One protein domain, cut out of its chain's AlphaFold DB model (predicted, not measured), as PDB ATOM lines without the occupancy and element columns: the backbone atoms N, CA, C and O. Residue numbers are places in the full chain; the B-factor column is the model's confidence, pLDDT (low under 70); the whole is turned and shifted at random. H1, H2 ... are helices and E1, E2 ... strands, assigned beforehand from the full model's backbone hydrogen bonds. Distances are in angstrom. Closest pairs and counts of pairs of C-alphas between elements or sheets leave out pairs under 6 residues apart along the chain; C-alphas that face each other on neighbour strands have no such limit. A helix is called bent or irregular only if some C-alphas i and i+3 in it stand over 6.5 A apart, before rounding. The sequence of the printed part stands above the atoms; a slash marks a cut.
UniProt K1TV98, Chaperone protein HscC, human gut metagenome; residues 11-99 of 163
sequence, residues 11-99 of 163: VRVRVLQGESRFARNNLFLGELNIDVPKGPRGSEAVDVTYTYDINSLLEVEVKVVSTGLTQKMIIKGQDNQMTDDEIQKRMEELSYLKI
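Overview. This is residues 11 to 99 of the 163 residues of the protein "Chaperone protein HscC" of human gut metagenome (UniProt K1TV98). A small sheet of three strands, E3, E4 and E5, has the hairpin of E1 and E2 over one face, while the helix H1 crosses its other face. The hairpin and the sheet make a small sandwich. The printed part has 89 residues, with five named strands followed by one named helix; both sheets, ordered E1 - E2 and E3 - E4 - E5, are antiparallel, and the class is mixed, helices and strands. The whole is only just loose, close to compact, with a radius of gyration of the C-alphas of 14.8 A, and only just flat, spanning 45 by 33 by 18 A.

Arrangement. E1, residues 11 to 17, and E2, residues 27 to 35, form an antiparallel hairpin; N 13 and O 32 are within hydrogen-bond range at 2.8 A. E3, residues 46 to 52, E4, residues 57 to 64, and E5, residues 70 to 76, form a meander, each strand the antiparallel neighbour of the one before, with N 49 and O 61 at 2.8 A and N 62 and O 71 at 2.8 A. In the sandwich, two sheets face to face with best planes 18 degrees apart, the closest C-alphas of E2 and E5 are those of Ile 34 and Gln 71, 6.7 A. H1, residues 84 to 98, is on the sheet E3 E4 E5, making two layers, a helix on one face of a sheet, at a height over the sheet of 9.8 A. It runs only just across the strands, at 62 degrees to E3 on the local plane; its closest C-alphas to E3 are Leu 94 and Thr 51, 7.9 A. In H1, 8 of 11 O i to N i+4 pairs are within hydrogen-bond range.

Along the chain. E1 begins at C-alpha 11, (19.612, 21.231, 28.092), and is 19.9 A long; E2 is 25.4 A, E3 19.4 A, E4 23.2 A and E5 20.2 A. H1, 20.8 A, ends at C-alpha 98, (28.861, 2.815, 33.436); it is irregular, with C-alphas 93 and 96 7.1 A apart.

Size, cuts and confidence. The C-alphas farthest apart, Pro 40 and Gln 81, are 45.0 A apart. The printed part has no cut and no long link. Mean pLDDT of the printed part is 92.4, and no printed residue is under 70.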
ATOM      1  N   VAL A  11      18.284  21.409  28.686       93.75
ATOM      2  CA  VAL A  11      19.612  21.231  28.092       93.75
ATOM      3  C   VAL A  11      19.481  20.357  26.852       93.75
ATOM      4  O   VAL A  11      18.941  19.255  26.911       93.75
ATOM      5  N   ARG A  12      20.002  20.856  25.727       94.31
ATOM      6  CA  ARG A  12      20.070  20.131  24.458       94.31
ATOM      7  C   ARG A  12      21.479  19.599  24.231       94.31
ATOM      8  O   ARG A  12      22.438  20.370  24.234       94.31
ATOM      9  N   VAL A  13      21.591  18.304  23.964       94.06
ATOM     10  CA  VAL A  13      22.837  17.619  23.617       94.06
ATOM     11  C   VAL A  13      22.737  17.141  22.175       94.06
ATOM     12  O   VAL A  13      21.973  16.230  21.874       94.06
ATOM     13  N   ARG A  14      23.502  17.765  21.275       94.31
ATOM     14  CA  ARG A  14      23.599  17.367  19.862       94.31
ATOM     15  C   ARG A  14      24.809  16.463  19.670       94.31
ATOM     16  O   ARG A  14      25.902  16.788  20.133       94.31
ATOM     17  N   VAL A  15      24.619  15.354  18.967       94.06
ATOM     18  CA  VAL A  15      25.648  14.347  18.706       94.06
ATOM     19  C   VAL A  15      26.028  14.421  17.233       94.06
ATOM     20  O   VAL A  15      25.166  14.344  16.356       94.06
ATOM     21  N   LEU A  16      27.319  14.605  16.961       93.81
ATOM     22  CA  LEU A  16      27.858  14.702  15.608       93.81
ATOM     23  C   LEU A  16      29.085  13.802  15.440       93.81
ATOM     24  O   LEU A  16      29.857  13.611  16.380       93.81
ATOM     25  N   GLN A  17      29.297  13.316  14.220       89.75
ATOM     26  CA  GLN A  17      30.432  12.491  13.824       89.75
ATOM     27  C   GLN A  17      31.167  13.102  12.627       89.75
ATOM     28  O   GLN A  17      30.590  13.382  11.584       89.75
ATOM     29  N   GLY A  18      32.471  13.303  12.787       91.25
ATOM     30  CA  GLY A  18      33.384  13.750  11.739       91.25
ATOM     31  C   GLY A  18      34.663  14.328  12.338       91.25
ATOM     32  O   GLY A  18      34.777  14.437  13.562       91.25
ATOM     33  N   GLU A  19      35.613  14.674  11.476       92.69
ATOM     34  CA  GLU A  19      36.909  15.268  11.848       92.69
ATOM     35  C   GLU A  19      36.962  16.777  11.573       92.69
ATOM     36  O   GLU A  19      37.954  17.446  11.870       92.69
ATOM     37  N   SER A  20      35.898  17.350  10.999       94.19
ATOM     38  CA  SER A  20      35.895  18.766  10.666       94.19
ATOM     39  C   SER A  20      35.875  19.618  11.928       94.19
ATOM     40  O   SER A  20      35.113  19.380  12.870       94.19
ATOM     41  N   ARG A  21      36.667  20.693  11.909       91.31
ATOM     42  CA  ARG A  21      36.722  21.682  12.991       91.31
ATOM     43  C   ARG A  21      35.384  22.399  13.201       91.31
ATOM     44  O   ARG A  21      35.072  22.796  14.322       91.31
ATOM     45  N   PHE A  22      34.611  22.602  12.136       91.94
ATOM     46  CA  PHE A  22      33.308  23.257  12.218       91.94
ATOM     47  C   PHE A  22      32.205  22.213  12.366       91.94
ATOM     48  O   PHE A  22      32.050  21.358  11.500       91.94
ATOM     49  N   ALA A  23      31.394  22.323  13.424       86.94
ATOM     50  CA  ALA A  23      30.330  21.360  13.722       86.94
ATOM     51  C   ALA A  23      29.345  21.180  12.554       86.94
ATOM     52  O   ALA A  23      28.983  20.056  12.231       86.94
ATOM     53  N   ARG A  24      28.996  22.270  11.858       92.12
ATOM     54  CA  ARG A  24      28.117  22.255  10.672       92.12
ATOM     55  C   ARG A  24      28.612  21.391   9.502       92.12
ATOM     56  O   ARG A  24      27.820  21.068   8.632       92.12
ATOM     57  N   ASN A  25      29.905  21.068   9.467       92.44
ATOM     58  CA  ASN A  25      30.513  20.241   8.424       92.44
ATOM     59  C   ASN A  25      30.608  18.760   8.837       92.44
ATOM     60  O   ASN A  25      31.112  17.950   8.066       92.44
ATOM     61  N   ASN A  26      30.193  18.410  10.058       91.56
ATOM     62  CA  ASN A  26      30.178  17.035  10.547       91.56
ATOM     63  C   ASN A  26      28.789  16.415  10.356       91.56
ATOM     64  O   ASN A  26      27.779  17.120  10.315       91.56
ATOM     65  N   LEU A  27      28.737  15.086  10.279       91.56
ATOM     66  CA  LEU A  27      27.491  14.337  10.173       91.56
ATOM     67  C   LEU A  27      26.706  14.463  11.479       91.56
ATOM     68  O   LEU A  27      27.203  14.101  12.546       91.56
ATOM     69  N   PHE A  28      25.478  14.967  11.409       94.00
ATOM     70  CA  PHE A  28      24.570  14.964  12.549       94.00
ATOM     71  C   PHE A  28      24.011  13.557  12.760       94.00
ATOM     72  O   PHE A  28      23.491  12.957  11.822       94.00
ATOM     73  N   LEU A  29      24.118  13.049  13.986       92.94
ATOM     74  CA  LEU A  29      23.652  11.710  14.343       92.94
ATOM     75  C   LEU A  29      22.339  11.728  15.132       92.94
ATOM     76  O   LEU A  29      21.555  10.791  15.039       92.94
ATOM     77  N   GLY A  30      22.097  12.779  15.917       93.19
ATOM     78  CA  GLY A  30      20.891  12.900  16.732       93.19
ATOM     79  C   GLY A  30      21.013  13.967  17.812       93.19
ATOM     80  O   GLY A  30      22.077  14.560  18.019       93.19
ATOM     81  N   GLU A  31      19.913  14.226  18.514       95.06
ATOM     82  CA  GLU A  31      19.894  15.127  19.663       95.06
ATOM     83  C   GLU A  31      19.015  14.597  20.797       95.06
ATOM     84  O   GLU A  31      18.001  13.944  20.568       95.06
ATOM     85  N   LEU A  32      19.415  14.913  22.025       94.94
ATOM     86  CA  LEU A  32      18.671  14.649  23.251       94.94
ATOM     87  C   LEU A  32      18.339  15.973  23.931       94.94
ATOM     88  O   LEU A  32      19.178  16.875  23.991       94.94
ATOM     89  N   ASN A  33      17.128  16.083  24.468       94.81
ATOM     90  CA  ASN A  33      16.687  17.237  25.241       94.81
ATOM     91  C   ASN A  33      16.258  16.756  26.624       94.81
ATOM     92  O   ASN A  33      15.353  15.936  26.723       94.81
ATOM     93  N   ILE A  34      16.874  17.285  27.678       95.56
ATOM     94  CA  ILE A  34      16.534  16.944  29.060       95.56
ATOM     95  C   ILE A  34      16.100  18.189  29.822       95.56
ATOM     96  O   ILE A  34      16.695  19.258  29.660       95.56
ATOM     97  N   ASP A  35      15.064  18.047  30.641       96.25
ATOM     98  CA  ASP A  35      14.589  19.121  31.506       96.25
ATOM     99  C   ASP A  35      15.521  19.284  32.712       96.25
ATOM    100  O   ASP A  35      15.987  18.300  33.288       96.25
ATOM    101  N   VAL A  36      15.791  20.528  33.104       95.69
ATOM    102  CA  VAL A  36      16.592  20.877  34.285       95.69
ATOM    103  C   VAL A  36      15.818  21.849  35.181       95.69
ATOM    104  O   VAL A  36      15.030  22.652  34.676       95.69
ATOM    105  N   PRO A  37      16.023  21.814  36.509       96.62
ATOM    106  CA  PRO A  37      15.450  22.812  37.405       96.62
ATOM    107  C   PRO A  37      15.846  24.241  37.005       96.62
ATOM    108  O   PRO A  37      16.993  24.508  36.646       96.62
ATOM    109  N   LYS A  38      14.901  25.183  37.100       96.19
ATOM    110  CA  LYS A  38      15.195  26.603  36.875       96.19
ATOM    111  C   LYS A  38      16.035  27.141  38.030       96.19
ATOM    112  O   LYS A  38      15.668  26.988  39.192       96.19
ATOM    113  N   GLY A  39      17.120  27.825  37.700       94.12
ATOM    114  CA  GLY A  39      17.993  28.463  38.675       94.12
ATOM    115  C   GLY A  39      18.960  29.443  38.019       94.12
ATOM    116  O   GLY A  39      18.908  29.641  36.799       94.12
ATOM    117  N   PRO A  40      19.836  30.083  38.808       95.62
ATOM    118  CA  PRO A  40      20.897  30.926  38.276       95.62
ATOM    119  C   PRO A  40      21.788  30.161  37.291       95.62
ATOM    120  O   PRO A  40      21.984  28.951  37.401       95.62
ATOM    121  N   ARG A  41      22.389  30.867  36.338       94.62
ATOM    122  CA  ARG A  41      23.337  30.285  35.391       94.62
ATOM    123  C   ARG A  41      24.416  29.482  36.120       94.62
ATOM    124  O   ARG A  41      25.130  30.008  36.970       94.62
ATOM    125  N   GLY A  42      24.602  28.238  35.690       92.50
ATOM    126  CA  GLY A  42      25.633  27.346  36.203       92.50
ATOM    127  C   GLY A  42      25.257  26.617  37.490       92.50
ATOM    128  O   GLY A  42      26.080  25.844  37.973       92.50
ATOM    129  N   SER A  43      24.048  26.823  38.031       93.50
ATOM    130  CA  SER A  43      23.576  26.092  39.212       93.50
ATOM    131  C   SER A  43      23.332  24.615  38.919       93.50
ATOM    132  O   SER A  43      23.610  23.765  39.757       93.50
ATOM    133  N   GLU A  44      22.845  24.309  37.716       95.00
ATOM    134  CA  GLU A  44      22.532  22.950  37.295       95.00
ATOM    135  C   GLU A  44      23.635  22.375  36.413       95.00
ATOM    136  O   GLU A  44      24.195  23.052  35.539       95.00
ATOM    137  N   ALA A  45      23.909  21.089  36.624       93.44
ATOM    138  CA  ALA A  45      24.866  20.314  35.856       93.44
ATOM    139  C   ALA A  45      24.196  19.083  35.245       93.44
ATOM    140  O   ALA A  45      23.380  18.417  35.884       93.44
ATOM    141  N   VAL A  46      24.591  18.758  34.016       93.38
ATOM    142  CA  VAL A  46      24.288  17.482  33.373       93.38
ATOM    143  C   VAL A  46      25.574  16.708  33.113       93.38
ATOM    144  O   VAL A  46      26.552  17.262  32.590       93.38
ATOM    145  N   ASP A  47      25.557  15.431  33.456       93.69
ATOM    146  CA  ASP A  47      26.570  14.463  33.072       93.69
ATOM    147  C   ASP A  47      26.154  13.812  31.758       93.69
ATOM    148  O   ASP A  47      24.996  13.435  31.579       93.69
ATOM    149  N   VAL A  48      27.100  13.708  30.826       93.38
ATOM    150  CA  VAL A  48      26.889  13.037  29.542       93.38
ATOM    151  C   VAL A  48      27.847  11.861  29.470       93.38
ATOM    152  O   VAL A  48      29.063  12.047  29.549       93.38
ATOM    153  N   THR A  49      27.294  10.662  29.331       92.56
ATOM    154  CA  THR A  49      28.047   9.418  29.200       92.56
ATOM    155  C   THR A  49      27.875   8.890  27.784       92.56
ATOM    156  O   THR A  49      26.753   8.753  27.300       92.56
ATOM    157  N   TYR A  50      28.996   8.595  27.131       92.50
ATOM    158  CA  TYR A  50      29.034   7.972  25.814       92.50
ATOM    159  C   TYR A  50      29.523   6.537  25.970       92.50
ATOM    160  O   TYR A  50      30.616   6.311  26.494       92.50
ATOM    161  N   THR A  51      28.738   5.579  25.494       91.50
ATOM    162  CA  THR A  51      29.122   4.167  25.462       91.50
ATOM    163  C   THR A  51      29.166   3.728  24.008       91.50
ATOM    164  O   THR A  51      28.138   3.689  23.336       91.50
ATOM    165  N   TYR A  52      30.374   3.461  23.511       90.19
ATOM    166  CA  TYR A  52      30.605   3.017  22.139       90.19
ATOM    167  C   TYR A  52      30.922   1.526  22.106       90.19
ATOM    168  O   TYR A  52      31.721   1.040  22.907       90.19
ATOM    169  N   ASP A  53      30.324   0.827  21.150       88.44
ATOM    170  CA  ASP A  53      30.518  -0.597  20.918       88.44
ATOM    171  C   ASP A  53      31.162  -0.868  19.554       88.44
ATOM    172  O   ASP A  53      31.003  -0.111  18.594       88.44
ATOM    173  N   ILE A  54      31.852  -2.005  19.456       87.31
ATOM    174  CA  ILE A  54      32.507  -2.460  18.226       87.31
ATOM    175  C   ILE A  54      31.531  -2.658  17.059       87.31
ATOM    176  O   ILE A  54      31.930  -2.481  15.913       87.31
ATOM    177  N   ASN A  55      30.251  -2.946  17.329       86.88
ATOM    178  CA  ASN A  55      29.220  -3.106  16.300       86.88
ATOM    179  C   ASN A  55      28.665  -1.761  15.805       86.88
ATOM    180  O   ASN A  55      27.571  -1.699  15.248       86.88
ATOM    181  N   SER A  56      29.406  -0.668  16.015       90.25
ATOM    182  CA  SER A  56      29.011   0.692  15.646       90.25
ATOM    183  C   SER A  56      27.717   1.151  16.320       90.25
ATOM    184  O   SER A  56      26.920   1.871  15.723       90.25
ATOM    185  N   LEU A  57      27.496   0.742  17.569       92.50
ATOM    186  CA  LEU A  57      26.431   1.292  18.400       92.50
ATOM    187  C   LEU A  57      27.008   2.377  19.305       92.50
ATOM    188  O   LEU A  57      28.041   2.180  19.947       92.50
ATOM    189  N   LEU A  58      26.324   3.515  19.368       92.75
ATOM    190  CA  LEU A  58      26.637   4.593  20.294       92.75
ATOM    191  C   LEU A  58      25.422   4.860  21.172       92.75
ATOM    192  O   LEU A  58      24.405   5.357  20.697       92.75
ATOM    193  N   GLU A  59      25.545   4.581  22.461       93.81
ATOM    194  CA  GLU A  59      24.586   5.057  23.446       93.81
ATOM    195  C   GLU A  59      25.057   6.396  24.011       93.81
ATOM    196  O   GLU A  59      26.218   6.567  24.394       93.81
ATOM    197  N   VAL A  60      24.137   7.353  24.050       95.31
ATOM    198  CA  VAL A  60      24.335   8.653  24.683       95.31
ATOM    199  C   VAL A  60      23.335   8.765  25.811       95.31
ATOM    200  O   VAL A  60      22.129   8.766  25.577       95.31
ATOM    201  N   GLU A  61      23.838   8.860  27.035       95.31
ATOM    202  CA  GLU A  61      23.043   9.028  28.244       95.31
ATOM    203  C   GLU A  61      23.318  10.407  28.840       95.31
ATOM    204  O   GLU A  61      24.471  10.795  29.028       95.31
ATOM    205  N   VAL A  62      22.256  11.154  29.128       95.56
ATOM    206  CA  VAL A  62      22.308  12.475  29.753       95.56
ATOM    207  C   VAL A  62      21.590  12.392  31.089       95.56
ATOM    208  O   VAL A  62      20.413  12.039  31.135       95.56
ATOM    209  N   LYS A  63      22.287  12.744  32.168       95.25
ATOM    210  CA  LYS A  63      21.759  12.735  33.532       95.25
ATOM    211  C   LYS A  63      21.879  14.111  34.164       95.25
ATOM    212  O   LYS A  63      22.965  14.680  34.202       95.25
ATOM    213  N   VAL A  64      20.789  14.631  34.714       96.31
ATOM    214  CA  VAL A  64      20.814  15.823  35.568       96.31
ATOM    215  C   VAL A  64      21.378  15.433  36.930       96.31
ATOM    216  O   VAL A  64      20.871  14.520  37.580       96.31
ATOM    217  N   VAL A  65      22.439  16.109  37.366       93.25
ATOM    218  CA  VAL A  65      23.184  15.736  38.579       93.25
ATOM    219  C   VAL A  65      22.339  15.929  39.841       93.25
ATOM    220  O   VAL A  65      22.366  15.076  40.724       93.25
ATOM    221  N   SER A  66      21.578  17.021  39.916       93.25
ATOM    222  CA  SER A  66      20.777  17.391  41.091       93.25
ATOM    223  C   SER A  66      19.557  16.488  41.291       93.25
ATOM    224  O   SER A  66      19.301  16.033  42.403       93.25
ATOM    225  N   THR A  67      18.806  16.213  40.222       95.56
ATOM    226  CA  THR A  67      17.540  15.462  40.285       95.56
ATOM    227  C   THR A  67      17.701  13.976  39.996       95.56
ATOM    228  O   THR A  67      16.803  13.190  40.282       95.56
ATOM    229  N   GLY A  68      18.814  13.574  39.379       93.69
ATOM    230  CA  GLY A  68      19.018  12.219  38.877       93.69
ATOM    231  C   GLY A  68      18.206  11.880  37.623       93.69
ATOM    232  O   GLY A  68      18.337  10.759  37.122       93.69
ATOM    233  N   LEU A  69      17.407  12.818  37.093       96.06
ATOM    234  CA  LEU A  69      16.637  12.622  35.866       96.06
ATOM    235  C   LEU A  69      17.586  12.218  34.739       96.06
ATOM    236  O   LEU A  69      18.593  12.885  34.512       96.06
ATOM    237  N   THR A  70      17.265  11.128  34.050       95.88
ATOM    238  CA  THR A  70      18.127  10.546  33.021       95.88
ATOM    239  C   THR A  70      17.333  10.341  31.737       95.88
ATOM    240  O   THR A  70      16.203   9.861  31.775       95.88
ATOM    241  N   GLN A  71      17.929  10.685  30.598       95.81
ATOM    242  CA  GLN A  71      17.441  10.334  29.267       95.81
ATOM    243  C   GLN A  71      18.565   9.707  28.456       95.81
ATOM    244  O   GLN A  71      19.731  10.062  28.624       95.81
ATOM    245  N   LYS A  72      18.217   8.797  27.548       95.00
ATOM    246  CA  LYS A  72      19.193   8.134  26.691       95.00
ATOM    247  C   LYS A  72      18.679   7.929  25.277       95.00
ATOM    248  O   LYS A  72      17.476   7.840  25.054       95.00
ATOM    249  N   MET A  73      19.614   7.834  24.341       94.69
ATOM    250  CA  MET A  73      19.379   7.531  22.933       94.69
ATOM    251  C   MET A  73      20.449   6.552  22.465       94.69
ATOM    252  O   MET A  73      21.619   6.700  22.816       94.69
ATOM    253  N   ILE A  74      20.046   5.586  21.646       94.25
ATOM    254  CA  ILE A  74      20.963   4.681  20.957       94.25
ATOM    255  C   ILE A  74      21.004   5.088  19.487       94.25
ATOM    256  O   ILE A  74      19.967   5.217  18.840       94.25
ATOM    257  N   ILE A  75      22.209   5.297  18.969       92.75
ATOM    258  CA  ILE A  75      22.478   5.625  17.574       92.75
ATOM    259  C   ILE A  75      23.121   4.401  16.927       92.75
ATOM    260  O   ILE A  75      24.138   3.899  17.412       92.75
ATOM    261  N   LYS A  76      22.531   3.943  15.823       92.44
ATOM    262  CA  LYS A  76      23.075   2.860  15.002       92.44
ATOM    263  C   LYS A  76      23.996   3.440  13.929       92.44
ATOM    264  O   LYS A  76      23.629   4.393  13.241       92.44
ATOM    265  N   GLY A  77      25.189   2.873  13.791       87.62
ATOM    266  CA  GLY A  77      26.079   3.136  12.664       87.62
ATOM    267  C   GLY A  77      25.512   2.577  11.359       87.62
ATOM    268  O   GLY A  77      24.645   1.707  11.375       87.62
ATOM    269  N   GLN A  78      26.012   3.074  10.225       84.25
ATOM    270  CA  GLN A  78      25.476   2.743   8.897       84.25
ATOM    271  C   GLN A  78      25.540   1.245   8.568       84.25
ATOM    272  O   GLN A  78      24.631   0.730   7.924       84.25
ATOM    273  N   ASP A  79      26.564   0.547   9.058       84.69
ATOM    274  CA  ASP A  79      26.784  -0.877   8.784       84.69
ATOM    275  C   ASP A  79      26.146  -1.805   9.835       84.69
ATOM    276  O   ASP A  79      26.320  -3.023   9.785       84.69
ATOM    277  N   ASN A  80      25.423  -1.257  10.818       89.62
ATOM    278  CA  ASN A  80      24.802  -2.056  11.868       89.62
ATOM    279  C   ASN A  80      23.509  -2.719  11.356       89.62
ATOM    280  O   ASN A  80      22.562  -2.039  10.968       89.62
ATOM    281  N   GLN A  81      23.467  -4.051  11.398       91.69
ATOM    282  CA  GLN A  81      22.319  -4.863  10.965       91.69
ATOM    283  C   GLN A  81      21.560  -5.502  12.137       91.69
ATOM    284  O   GLN A  81      20.716  -6.369  11.927       91.69
ATOM    285  N   MET A  82      21.874  -5.101  13.371       92.00
ATOM    286  CA  MET A  82      21.286  -5.705  14.560       92.00
ATOM    287  C   MET A  82      19.821  -5.293  14.706       92.00
ATOM    288  O   MET A  82      19.435  -4.130  14.509       92.00
ATOM    289  N   THR A  83      19.013  -6.259  15.112       94.69
ATOM    290  CA  THR A  83      17.627  -6.045  15.526       94.69
ATOM    291  C   THR A  83      17.571  -5.232  16.821       94.69
ATOM    292  O   THR A  83      18.551  -5.130  17.563       94.69
ATOM    293  N   ASP A  84      16.419  -4.631  17.110       91.06
ATOM    294  CA  ASP A  84      16.251  -3.831  18.330       91.06
ATOM    295  C   ASP A  84      16.452  -4.669  19.606       91.06
ATOM    296  O   ASP A  84      17.052  -4.185  20.567       91.06
ATOM    297  N   ASP A  85      16.064  -5.947  19.581       93.56
ATOM    298  CA  ASP A  85      16.262  -6.884  20.691       93.56
ATOM    299  C   ASP A  85      17.747  -7.193  20.932       93.56
ATOM    300  O   ASP A  85      18.226  -7.168  22.070       93.56
ATOM    301  N   GLU A  86      18.513  -7.437  19.865       93.62
ATOM    302  CA  GLU A  86      19.960  -7.664  19.958       93.62
ATOM    303  C   GLU A  86      20.689  -6.427  20.484       93.62
ATOM    304  O   GLU A  86      21.610  -6.542  21.295       93.62
ATOM    305  N   ILE A  87      20.265  -5.237  20.056       92.62
ATOM    306  CA  ILE A  87      20.819  -3.968  20.533       92.62
ATOM    307  C   ILE A  87      20.531  -3.784  22.016       92.62
ATOM    308  O   ILE A  87      21.435  -3.427  22.772       92.62
ATOM    309  N   GLN A  88      19.298  -4.046  22.448       91.38
ATOM    310  CA  GLN A  88      18.920  -3.913  23.847       91.38
ATOM    311  C   GLN A  88      19.739  -4.859  24.732       91.38
ATOM    312  O   GLN A  88      20.303  -4.421  25.737       91.38
ATOM    313  N   LYS A  89      19.888  -6.122  24.314       93.19
ATOM    314  CA  LYS A  89      20.739  -7.100  25.000       93.19
ATOM    315  C   LYS A  89      22.200  -6.650  25.038       93.19
ATOM    316  O   LYS A  89      22.846  -6.723  26.080       93.19
ATOM    317  N   ARG A  90      22.721  -6.122  23.927       92.25
ATOM    318  CA  ARG A  90      24.100  -5.629  23.862       92.25
ATOM    319  C   ARG A  90      24.338  -4.447  24.799       92.25
ATOM    320  O   ARG A  90      25.383  -4.371  25.438       92.25
ATOM    321  N   MET A  91      23.379  -3.534  24.913       89.88
ATOM    322  CA  MET A  91      23.474  -2.401  25.838       89.88
ATOM    323  C   MET A  91      23.393  -2.836  27.299       89.88
ATOM    324  O   MET A  91      24.077  -2.265  28.148       89.88
ATOM    325  N   GLU A  92      22.608  -3.868  27.599       90.50
ATOM    326  CA  GLU A  92      22.581  -4.478  28.926       90.50
ATOM    327  C   GLU A  92      23.934  -5.110  29.280       90.50
ATOM    328  O   GLU A  92      24.485  -4.817  30.344       90.50
ATOM    329  N   GLU A  93      24.535  -5.863  28.357       90.44
ATOM    330  CA  GLU A  93      25.884  -6.422  28.514       90.44
ATOM    331  C   GLU A  93      26.955  -5.350  28.730       90.44
ATOM    332  O   GLU A  93      27.950  -5.623  29.386       90.44
ATOM    333  N   LEU A  94      26.781  -4.141  28.192       88.94
ATOM    334  CA  LEU A  94      27.730  -3.033  28.341       88.94
ATOM    335  C   LEU A  94      27.436  -2.138  29.551       88.94
ATOM    336  O   LEU A  94      28.248  -1.268  29.879       88.94
ATOM    337  N   SER A  95      26.315  -2.346  30.247       86.62
ATOM    338  CA  SER A  95      25.884  -1.497  31.366       86.62
ATOM    339  C   SER A  95      26.911  -1.429  32.504       86.62
ATOM    340  O   SER A  95      27.062  -0.377  33.130       86.62
ATOM    341  N   TYR A  96      27.694  -2.495  32.716       84.50
ATOM    342  CA  TYR A  96      28.754  -2.528  33.730       84.50
ATOM    343  C   TYR A  96      29.831  -1.457  33.510       84.50
ATOM    344  O   TYR A  96      30.417  -0.978  34.479       84.50
ATOM    345  N   LEU A  97      30.070  -1.023  32.264       85.00
ATOM    346  CA  LEU A  97      31.050   0.024  31.946       85.00
ATOM    347  C   LEU A  97      30.666   1.385  32.535       85.00
ATOM    348  O   LEU A  97      31.520   2.259  32.699       85.00
ATOM    349  N   LYS A  98      29.381   1.580  32.845       85.50
ATOM    350  CA  LYS A  98      28.861   2.815  33.436       85.50
ATOM    351  C   LYS A  98      28.961   2.832  34.957       85.50
ATOM    352  O   LYS A  98      28.867   3.906  35.557       85.50
ATOM    353  N   ILE A  99      29.151   1.672  35.584       84.25
ATOM    354  CA  ILE A  99      29.266   1.557  37.036       84.25
ATOM    355  C   ILE A  99      30.613   2.146  37.445       84.25
ATOM    356  O   ILE A  99      31.669   1.750  36.947       84.25
TER     357      ILE A  99